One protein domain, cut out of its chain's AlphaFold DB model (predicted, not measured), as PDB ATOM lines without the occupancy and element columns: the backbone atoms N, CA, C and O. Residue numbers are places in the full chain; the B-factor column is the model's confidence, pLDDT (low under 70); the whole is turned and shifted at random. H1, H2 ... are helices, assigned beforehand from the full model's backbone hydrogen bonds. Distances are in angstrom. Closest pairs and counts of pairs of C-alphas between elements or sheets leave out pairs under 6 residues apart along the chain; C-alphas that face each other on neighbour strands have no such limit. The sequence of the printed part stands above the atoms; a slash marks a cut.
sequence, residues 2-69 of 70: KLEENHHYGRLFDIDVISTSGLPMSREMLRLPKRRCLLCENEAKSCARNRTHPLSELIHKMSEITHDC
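Overview. This is residues 2 to 69 of the 70 residues of a protein of Vibrio anguillarum (UniProt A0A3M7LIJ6). This domain has little regular structure: a long unnamed stretch, residues 7 to 43, runs out to a turn near Ser 21 and folds back, and H3 stands at the end of the longest axis away from that turn. Short H1 precedes the stretch and short H2 follows it. The printed part has 68 residues, 25 of them in H1, H2 and H3, in that order; there is no named strand. The class is all helix, and the whole is loose, with a radius of gyration of the C-alphas of 13.7 A and spans of 40 by 30 by 17 A.

Arrangement. Start with H1, residues 2 to 6, which is apart from H2, residues 44 to 50, and from H3, residues 55 to 67. H2 and H3 are apart too. In H1, H2 and H3 every O i to N i+4 pair is within hydrogen-bond range.

Along the chain. Find C-alpha 2 at (36.840, -14.392, -36.606), where H1 begins its 5.4 A. H2 covers 10.0 A. H3 runs 18.4 A to C-alpha 67 at (25.169, -31.359, -41.714).

Size, cuts and confidence. The C-alphas farthest apart, Ser 21 and Ser 56, are 40.1 A apart. The printed part has no cut. H1 to H2 is a long link, H2 to H3 a tight one. Residue 69 has pLDDT under 70.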
ATOM      1  N   LYS A   2      36.260 -13.084 -36.227       89.94
ATOM      2  CA  LYS A   2      36.840 -14.392 -36.606       89.94
ATOM      3  C   LYS A   2      35.980 -15.610 -36.239       89.94
ATOM      4  O   LYS A   2      35.882 -16.515 -37.046       89.94
ATOM      5  N   LEU A   3      35.358 -15.643 -35.056       90.81
ATOM      6  CA  LEU A   3      34.467 -16.749 -34.686       90.81
ATOM      7  C   LEU A   3      33.231 -16.813 -35.599       90.81
ATOM      8  O   LEU A   3      32.955 -17.865 -36.155       90.81
ATOM      9  N   GLU A   4      32.540 -15.689 -35.813       90.44
ATOM     10  CA  GLU A   4      31.392 -15.610 -36.733       90.44
ATOM     11  C   GLU A   4      31.764 -15.987 -38.178       90.44
ATOM     12  O   GLU A   4      30.926 -16.513 -38.900       90.44
ATOM     13  N   GLU A   5      32.986 -15.676 -38.621       89.06
ATOM     14  CA  GLU A   5      33.403 -15.802 -40.026       89.06
ATOM     15  C   GLU A   5      34.141 -17.106 -40.344       89.06
ATOM     16  O   GLU A   5      34.025 -17.599 -41.462       89.06
ATOM     17  N   ASN A   6      34.881 -17.663 -39.383       91.00
ATOM     18  CA  ASN A   6      35.781 -18.796 -39.614       91.00
ATOM     19  C   ASN A   6      35.331 -20.071 -38.902       91.00
ATOM     20  O   ASN A   6      35.802 -21.150 -39.250       91.00
ATOM     21  N   HIS A   7      34.468 -19.976 -37.885       92.44
ATOM     22  CA  HIS A   7      33.882 -21.173 -37.297       92.44
ATOM     23  C   HIS A   7      32.787 -21.689 -38.221       92.44
ATOM     24  O   HIS A   7      31.957 -20.906 -38.679       92.44
ATOM     25  N   HIS A   8      32.740 -23.002 -38.431       91.62
ATOM     26  CA  HIS A   8      31.787 -23.634 -39.340       91.62
ATOM     27  C   HIS A   8      30.332 -23.216 -39.044       91.62
ATOM     28  O   HIS A   8      29.622 -22.714 -39.908       91.62
ATOM     29  N   TYR A   9      29.933 -23.277 -37.771       93.81
ATOM     30  CA  TYR A   9      28.619 -22.804 -37.314       93.81
ATOM     31  C   TYR A   9      28.540 -21.306 -36.981       93.81
ATOM     32  O   TYR A   9      27.489 -20.823 -36.571       93.81
ATOM     33  N   GLY A  10      29.635 -20.551 -37.107       93.50
ATOM     34  CA  GLY A  10      29.743 -19.180 -36.595       93.50
ATOM     35  C   GLY A  10      28.672 -18.238 -37.143       93.50
ATOM     36  O   GLY A  10      28.159 -17.395 -36.413       93.50
ATOM     37  N   ARG A  11      28.282 -18.425 -38.409       93.19
ATOM     38  CA  ARG A  11      27.241 -17.636 -39.086       93.19
ATOM     39  C   ARG A  11      25.807 -17.993 -38.679       93.19
ATOM     40  O   ARG A  11      24.904 -17.246 -39.050       93.19
ATOM     41  N   LEU A  12      25.599 -19.105 -37.968       94.19
ATOM     42  CA  LEU A  12      24.287 -19.526 -37.460       94.19
ATOM     43  C   LEU A  12      23.983 -18.964 -36.068       94.19
ATOM     44  O   LEU A  12      22.818 -18.873 -35.692       94.19
ATOM     45  N   PHE A  13      25.011 -18.579 -35.312       91.75
ATOM     46  CA  PHE A  13      24.843 -18.022 -33.976       91.75
ATOM     47  C   PHE A  13      24.656 -16.507 -34.013       91.75
ATOM     48  O   PHE A  13      25.342 -15.794 -34.748       91.75
ATOM     49  N   ASP A  14      23.764 -16.012 -33.156       90.12
ATOM     50  CA  ASP A  14      23.695 -14.592 -32.844       90.12
ATOM     51  C   ASP A  14      24.620 -14.300 -31.662       90.12
ATOM     52  O   ASP A  14      24.384 -14.744 -30.539       90.12
ATOM     53  N   ILE A  15      25.738 -13.635 -31.948       91.12
ATOM     54  CA  ILE A  15      26.759 -13.305 -30.954       91.12
ATOM     55  C   ILE A  15      26.676 -11.816 -30.645       91.12
ATOM     56  O   ILE A  15      26.913 -10.985 -31.528       91.12
ATOM     57  N   ASP A  16      26.432 -11.503 -29.376       91.81
ATOM     58  CA  ASP A  16      26.473 -10.150 -28.835       91.81
ATOM     59  C   ASP A  16      27.717  -9.934 -27.973       91.81
ATOM     60  O   ASP A  16      28.163 -10.809 -27.230       91.81
ATOM     61  N   VAL A  17      28.280  -8.729 -28.061       92.12
ATOM     62  CA  VAL A  17      29.398  -8.289 -27.222       92.12
ATOM     63  C   VAL A  17      28.893  -7.180 -26.315       92.12
ATOM     64  O   VAL A  17      28.380  -6.175 -26.801       92.12
ATOM     65  N   ILE A  18      29.060  -7.339 -25.006       95.69
ATOM     66  CA  ILE A  18      28.688  -6.337 -24.003       95.69
ATOM     67  C   ILE A  18      29.974  -5.767 -23.400       95.69
ATOM     68  O   ILE A  18      30.886  -6.515 -23.046       95.69
ATOM     69  N   SER A  19      30.075  -4.441 -23.328       95.31
ATOM     70  CA  SER A  19      31.218  -3.758 -22.724       95.31
ATOM     71  C   SER A  19      31.259  -3.969 -21.208       95.31
ATOM     72  O   SER A  19      30.271  -4.339 -20.574       95.31
ATOM     73  N   THR A  20      32.389  -3.635 -20.586       96.81
ATOM     74  CA  THR A  20      32.524  -3.637 -19.119       96.81
ATOM     75  C   THR A  20      31.575  -2.662 -18.419       96.81
ATOM     76  O   THR A  20      31.306  -2.822 -17.234       96.81
ATOM     77  N   SER A  21      31.035  -1.675 -19.141       96.31
ATOM     78  CA  SER A  21      30.005  -0.758 -18.645       96.31
ATOM     79  C   SER A  21      28.577  -1.289 -18.836       96.31
ATOM     80  O   SER A  21      27.625  -0.544 -18.621       96.31
ATOM     81  N   GLY A  22      28.411  -2.535 -19.294       96.19
ATOM     82  CA  GLY A  22      27.108  -3.160 -19.531       96.19
ATOM     83  C   GLY A  22      26.406  -2.710 -20.816       96.19
ATOM     84  O   GLY A  22      25.230  -3.012 -20.999       96.19
ATOM     85  N   LEU A  23      27.091  -1.989 -21.709       95.94
ATOM     86  CA  LEU A  23      26.494  -1.495 -22.951       95.94
ATOM     87  C   LEU A  23      26.753  -2.472 -24.108       95.94
ATOM     88  O   LEU A  23      27.891  -2.918 -24.276       95.94
ATOM     89  N   PRO A  24      25.746  -2.788 -24.939       95.25
ATOM     90  CA  PRO A  24      25.952  -3.620 -26.115       95.25
ATOM     91  C   PRO A  24      26.825  -2.891 -27.142       95.25
ATOM     92  O   PRO A  24      26.587  -1.737 -27.499       95.25
ATOM     93  N   MET A  25      27.839  -3.587 -27.642       94.94
ATOM     94  CA  MET A  25      28.764  -3.092 -28.651       94.94
ATOM     95  C   MET A  25      28.252  -3.477 -30.036       94.94
ATOM     96  O   MET A  25      28.344  -4.631 -30.455       94.94
ATOM     97  N   SER A  26      27.723  -2.501 -30.772       93.19
ATOM     98  CA  SER A  26      27.253  -2.746 -32.134       93.19
ATOM     99  C   SER A  26      28.413  -2.851 -33.130       93.19
ATOM    100  O   SER A  26      29.509  -2.321 -32.929       93.19
ATOM    101  N   ARG A  27      28.159  -3.499 -34.273       92.44
ATOM    102  CA  ARG A  27      29.129  -3.563 -35.378       92.44
ATOM    103  C   ARG A  27      29.488  -2.175 -35.909       92.44
ATOM    104  O   ARG A  27      30.647  -1.927 -36.212       92.44
ATOM    105  N   GLU A  28      28.510  -1.276 -35.981       93.62
ATOM    106  CA  GLU A  28      28.699   0.100 -36.450       93.62
ATOM    107  C   GLU A  28      29.600   0.901 -35.506       93.62
ATOM    108  O   GLU A  28      30.548   1.537 -35.964       93.62
ATOM    109  N   MET A  29      29.384   0.787 -34.189       94.00
ATOM    110  CA  MET A  29      30.253   1.404 -33.176       94.00
ATOM    111  C   MET A  29      31.709   0.953 -33.320       94.00
ATOM    112  O   MET A  29      32.633   1.739 -33.124       94.00
ATOM    113  N   LEU A  30      31.910  -0.311 -33.690       92.62
ATOM    114  CA  LEU A  30      33.223  -0.910 -33.915       92.62
ATOM    115  C   LEU A  30      33.765  -0.688 -35.339       92.62
ATOM    116  O   LEU A  30      34.818  -1.230 -35.670       92.62
ATOM    117  N   ARG A  31      33.069   0.084 -36.191       94.62
ATOM    118  CA  ARG A  31      33.395   0.300 -37.617       94.62
ATOM    119  C   ARG A  31      33.563  -1.001 -38.414       94.62
ATOM    120  O   ARG A  31      34.339  -1.069 -39.364       94.62
ATOM    121  N   LEU A  32      32.834  -2.042 -38.026       92.88
ATOM    122  CA  LEU A  32      32.820  -3.332 -38.703       92.88
ATOM    123  C   LEU A  32      31.778  -3.338 -39.828       92.88
ATOM    124  O   LEU A  32      30.719  -2.715 -39.692       92.88
ATOM    125  N   PRO A  33      32.017  -4.091 -40.918       92.56
ATOM    126  CA  PRO A  33      31.031  -4.234 -41.977       92.56
ATOM    127  C   PRO A  33      29.762  -4.882 -41.429       92.56
ATOM    128  O   PRO A  33      29.801  -5.711 -40.511       92.56
ATOM    129  N   LYS A  34      28.619  -4.534 -42.017       93.31
ATOM    130  CA  LYS A  34      27.343  -5.167 -41.683       93.31
ATOM    131  C   LYS A  34      27.384  -6.666 -42.005       93.31
ATOM    132  O   LYS A  34      28.146  -7.106 -42.863       93.31
ATOM    133  N   ARG A  35      26.563  -7.462 -41.309       93.62
ATOM    134  CA  ARG A  35      26.469  -8.905 -41.584       93.62
ATOM    135  C   ARG A  35      25.940  -9.112 -43.006       93.62
ATOM    136  O   ARG A  35      24.912  -8.536 -43.374       93.62
ATOM    137  N   ARG A  36      26.639  -9.940 -43.780       94.62
ATOM    138  CA  ARG A  36      26.181 -10.411 -45.091       94.62
ATOM    139  C   ARG A  36      25.048 -11.420 -44.912       94.62
ATOM    140  O   ARG A  36      24.966 -12.069 -43.863       94.62
ATOM    141  N   CYS A  37      24.159 -11.529 -45.890       96.94
ATOM    142  CA  CYS A  37      23.098 -12.527 -45.899       96.94
ATOM    143  C   CYS A  37      23.705 -13.945 -45.894       96.94
ATOM    144  O   CYS A  37      24.886 -14.146 -46.180       96.94
ATOM    145  N   LEU A  38      22.920 -14.933 -45.461       96.06
ATOM    146  CA  LEU A  38      23.343 -16.335 -45.474       96.06
ATOM    147  C   LEU A  38      23.246 -16.944 -46.883       96.06
ATOM    148  O   LEU A  38      23.985 -17.869 -47.199       96.06
ATOM    149  N   LEU A  39      22.343 -16.410 -47.714       97.69
ATOM    150  CA  LEU A  39      22.046 -16.899 -49.065       97.69
ATOM    151  C   LEU A  39      22.685 -16.057 -50.176       97.69
ATOM    152  O   LEU A  39      22.841 -16.532 -51.294       97.69
ATOM    153  N   CYS A  40      23.038 -14.803 -49.891       97.31
ATOM    154  CA  CYS A  40      23.690 -13.908 -50.843       97.31
ATOM    155  C   CYS A  40      24.670 -12.959 -50.140       97.31
ATOM    156  O   CYS A  40      24.769 -12.931 -48.915       97.31
ATOM    157  N   GLU A  41      25.367 -12.129 -50.910       95.75
ATOM    158  CA  GLU A  41      26.401 -11.221 -50.391       95.75
ATOM    159  C   GLU A  41      25.865  -9.856 -49.919       95.75
ATOM    160  O   GLU A  41      26.613  -9.043 -49.375       95.75
ATOM    161  N   ASN A  42      24.563  -9.596 -50.086       97.25
ATOM    162  CA  ASN A  42      23.929  -8.345 -49.664       97.25
ATOM    163  C   ASN A  42      23.816  -8.236 -48.133       97.25
ATOM    164  O   ASN A  42      23.982  -9.206 -47.394       97.25
ATOM    165  N   GLU A  43      23.477  -7.047 -47.632       97.06
ATOM    166  CA  GLU A  43      23.227  -6.828 -46.204       97.06
ATOM    167  C   GLU A  43      22.071  -7.707 -45.689       97.06
ATOM    168  O   GLU A  43      20.930  -7.588 -46.142       97.06
ATOM    169  N   ALA A  44      22.340  -8.530 -44.669       95.56
ATOM    170  CA  ALA A  44      21.368  -9.467 -44.101       95.56
ATOM    171  C   ALA A  44      20.084  -8.780 -43.614       95.56
ATOM    172  O   ALA A  44      18.985  -9.279 -43.859       95.56
ATOM    173  N   LYS A  45      20.209  -7.614 -42.960       95.19
ATOM    174  CA  LYS A  45      19.059  -6.837 -42.468       95.19
ATOM    175  C   LYS A  45      18.141  -6.388 -43.607       95.19
ATOM    176  O   LYS A  45      16.924  -6.428 -43.450       95.19
ATOM    177  N   SER A  46      18.708  -6.005 -44.750       97.69
ATOM    178  CA  SER A  46      17.942  -5.600 -45.932       97.69
ATOM    179  C   SER A  46      17.202  -6.786 -46.548       97.69
ATOM    180  O   SER A  46      16.002  -6.684 -46.795       97.69
ATOM    181  N   CYS A  47      17.873  -7.933 -46.710       98.06
ATOM    182  CA  CYS A  47      17.239  -9.162 -47.199       98.06
ATOM    183  C   CYS A  47      16.083  -9.620 -46.297       98.06
ATOM    184  O   CYS A  47      15.018  -9.981 -46.798       98.06
ATOM    185  N   ALA A  48      16.268  -9.568 -44.972       95.38
ATOM    186  CA  ALA A  48      15.232  -9.923 -44.004       95.38
ATOM    187  C   ALA A  48      14.032  -8.965 -44.075       95.38
ATOM    188  O   ALA A  48      12.888  -9.410 -44.160       95.38
ATOM    189  N   ARG A  49      14.287  -7.648 -44.107       97.56
ATOM    190  CA  ARG A  49      13.239  -6.619 -44.198       97.56
ATOM    191  C   ARG A  49      12.410  -6.746 -45.476       97.56
ATOM    192  O   ARG A  49      11.191  -6.614 -45.422       97.56
ATOM    193  N   ASN A  50      13.065  -7.009 -46.602       97.94
ATOM    194  CA  ASN A  50      12.415  -7.095 -47.907       97.94
ATOM    195  C   ASN A  50      11.827  -8.481 -48.200       97.94
ATOM    196  O   ASN A  50      11.200  -8.649 -49.242       97.94
ATOM    197  N   ARG A  51      12.046  -9.471 -47.319       97.00
ATOM    198  CA  ARG A  51      11.756 -10.891 -47.584       97.00
ATOM    199  C   ARG A  51      12.311 -11.336 -48.941       97.00
ATOM    200  O   ARG A  51      11.629 -11.988 -49.721       97.00
ATOM    201  N   THR A  52      13.556 -10.946 -49.219       98.38
ATOM    202  CA  THR A  52      14.212 -11.159 -50.519       98.38
ATOM    203  C   THR A  52      14.309 -12.633 -50.902       98.38
ATOM    204  O   THR A  52      14.305 -12.943 -52.088       98.38
ATOM    205  N   HIS A  53      14.389 -13.526 -49.916       98.38
ATOM    206  CA  HIS A  53      14.508 -14.963 -50.132       98.38
ATOM    207  C   HIS A  53      13.332 -15.713 -49.497       98.38
ATOM    208  O   HIS A  53      12.871 -15.315 -48.417       98.38
ATOM    209  N   PRO A  54      12.874 -16.816 -50.109       98.00
ATOM    210  CA  PRO A  54      11.961 -17.754 -49.475       98.00
ATOM    211  C   PRO A  54      12.529 -18.300 -48.160       98.00
ATOM    212  O   PRO A  54      13.721 -18.585 -48.039       98.00
ATOM    213  N   LEU A  55      11.654 -18.520 -47.177       96.81
ATOM    214  CA  LEU A  55      12.050 -19.123 -45.902       96.81
ATOM    215  C   LEU A  55      12.621 -20.541 -46.085       96.81
ATOM    216  O   LEU A  55      13.540 -20.927 -45.370       96.81
ATOM    217  N   SER A  56      12.107 -21.299 -47.055       98.12
ATOM    218  CA  SER A  56      12.585 -22.649 -47.370       98.12
ATOM    219  C   SER A  56      14.058 -22.672 -47.776       98.12
ATOM    220  O   SER A  56      14.782 -23.560 -47.337       98.12
ATOM    221  N   GLU A  57      14.527 -21.685 -48.547       98.38
ATOM    222  CA  GLU A  57      15.941 -21.575 -48.927       98.38
ATOM    223  C   GLU A  57      16.824 -21.285 -47.714       98.38
ATOM    224  O   GLU A  57      17.883 -21.888 -47.561       98.38
ATOM    225  N   LEU A  58      16.371 -20.406 -46.812       96.81
ATOM    226  CA  LEU A  58      17.087 -20.113 -45.566       96.81
ATOM    227  C   LEU A  58      17.237 -21.369 -44.706       96.81
ATOM    228  O   LEU A  58      18.342 -21.671 -44.264       96.81
ATOM    229  N   ILE A  59      16.143 -22.110 -44.500       96.94
ATOM    230  CA  ILE A  59      16.147 -23.359 -43.725       96.94
ATOM    231  C   ILE A  59      17.062 -24.390 -44.387       96.94
ATOM    232  O   ILE A  59      17.859 -25.025 -43.700       96.94
ATOM    233  N   HIS A  60      16.985 -24.530 -45.713       97.69
ATOM    234  CA  HIS A  60      17.851 -25.439 -46.453       97.69
ATOM    235  C   HIS A  60      19.327 -25.085 -46.249       97.69
ATOM    236  O   HIS A  60      20.106 -25.952 -45.863       97.69
ATOM    237  N   LYS A  61      19.697 -23.804 -46.378       96.75
ATOM    238  CA  LYS A  61      21.085 -23.374 -46.186       96.75
ATOM    239  C   LYS A  61      21.586 -23.569 -44.758       96.75
ATOM    240  O   LYS A  61      22.737 -23.941 -44.555       96.75
ATOM    241  N   MET A  62      20.739 -23.316 -43.760       96.06
ATOM    242  CA  MET A  62      21.071 -23.607 -42.362       96.06
ATOM    243  C   MET A  62      21.297 -25.106 -42.156       96.06
ATOM    244  O   MET A  62      22.264 -25.484 -41.501       96.06
ATOM    245  N   SER A  63      20.448 -25.946 -42.757       96.06
ATOM    246  CA  SER A  63      20.581 -27.400 -42.704       96.06
ATOM    247  C   SER A  63      21.896 -27.870 -43.325       96.06
ATOM    248  O   SER A  63      22.588 -28.648 -42.677       96.06
ATOM    249  N   GLU A  64      22.279 -27.377 -44.509       95.38
ATOM    250  CA  GLU A  64      23.591 -27.671 -45.120       95.38
ATOM    251  C   GLU A  64      24.729 -27.383 -44.130       95.38
ATOM    252  O   GLU A  64      25.472 -28.285 -43.764       95.38
ATOM    253  N   ILE A  65      24.777 -26.169 -43.566       94.50
ATOM    254  CA  ILE A  65      25.821 -25.773 -42.604       94.50
ATOM    255  C   ILE A  65      25.813 -26.657 -41.346       94.50
ATOM    256  O   ILE A  65      26.847 -26.873 -40.732       94.50
ATOM    257  N   THR A  66      24.664 -27.167 -40.906       93.75
ATOM    258  CA  THR A  66      24.637 -28.081 -39.748       93.75
ATOM    259  C   THR A  66      25.067 -29.512 -40.073       93.75
ATOM    260  O   THR A  66      25.569 -30.191 -39.183       93.75
ATOM    261  N   HIS A  67      24.877 -29.978 -41.311       89.94
ATOM    262  CA  HIS A  67      25.169 -31.359 -41.714       89.94
ATOM    263  C   HIS A  67      26.552 -31.519 -42.360       89.94
ATOM    264  O   HIS A  67      27.118 -32.605 -42.291       89.94
ATOM    265  N   ASP A  68      27.116 -30.450 -42.928       76.19
ATOM    266  CA  ASP A  68      28.446 -30.437 -43.555       76.19
ATOM    267  C   ASP A  68      29.595 -30.512 -42.531       76.19
ATOM    268  O   ASP A  68      30.757 -30.701 -42.894       76.19
ATOM    269  N   CYS A  69      29.290 -30.366 -41.240       59.72
ATOM    270  CA  CYS A  69      30.237 -30.514 -40.143       59.72
ATOM    271  C   CYS A  69      30.235 -31.954 -39.613       59.72
ATOM    272  O   CYS A  69      29.800 -32.213 -38.486       59.72
TER     273      CYS A  69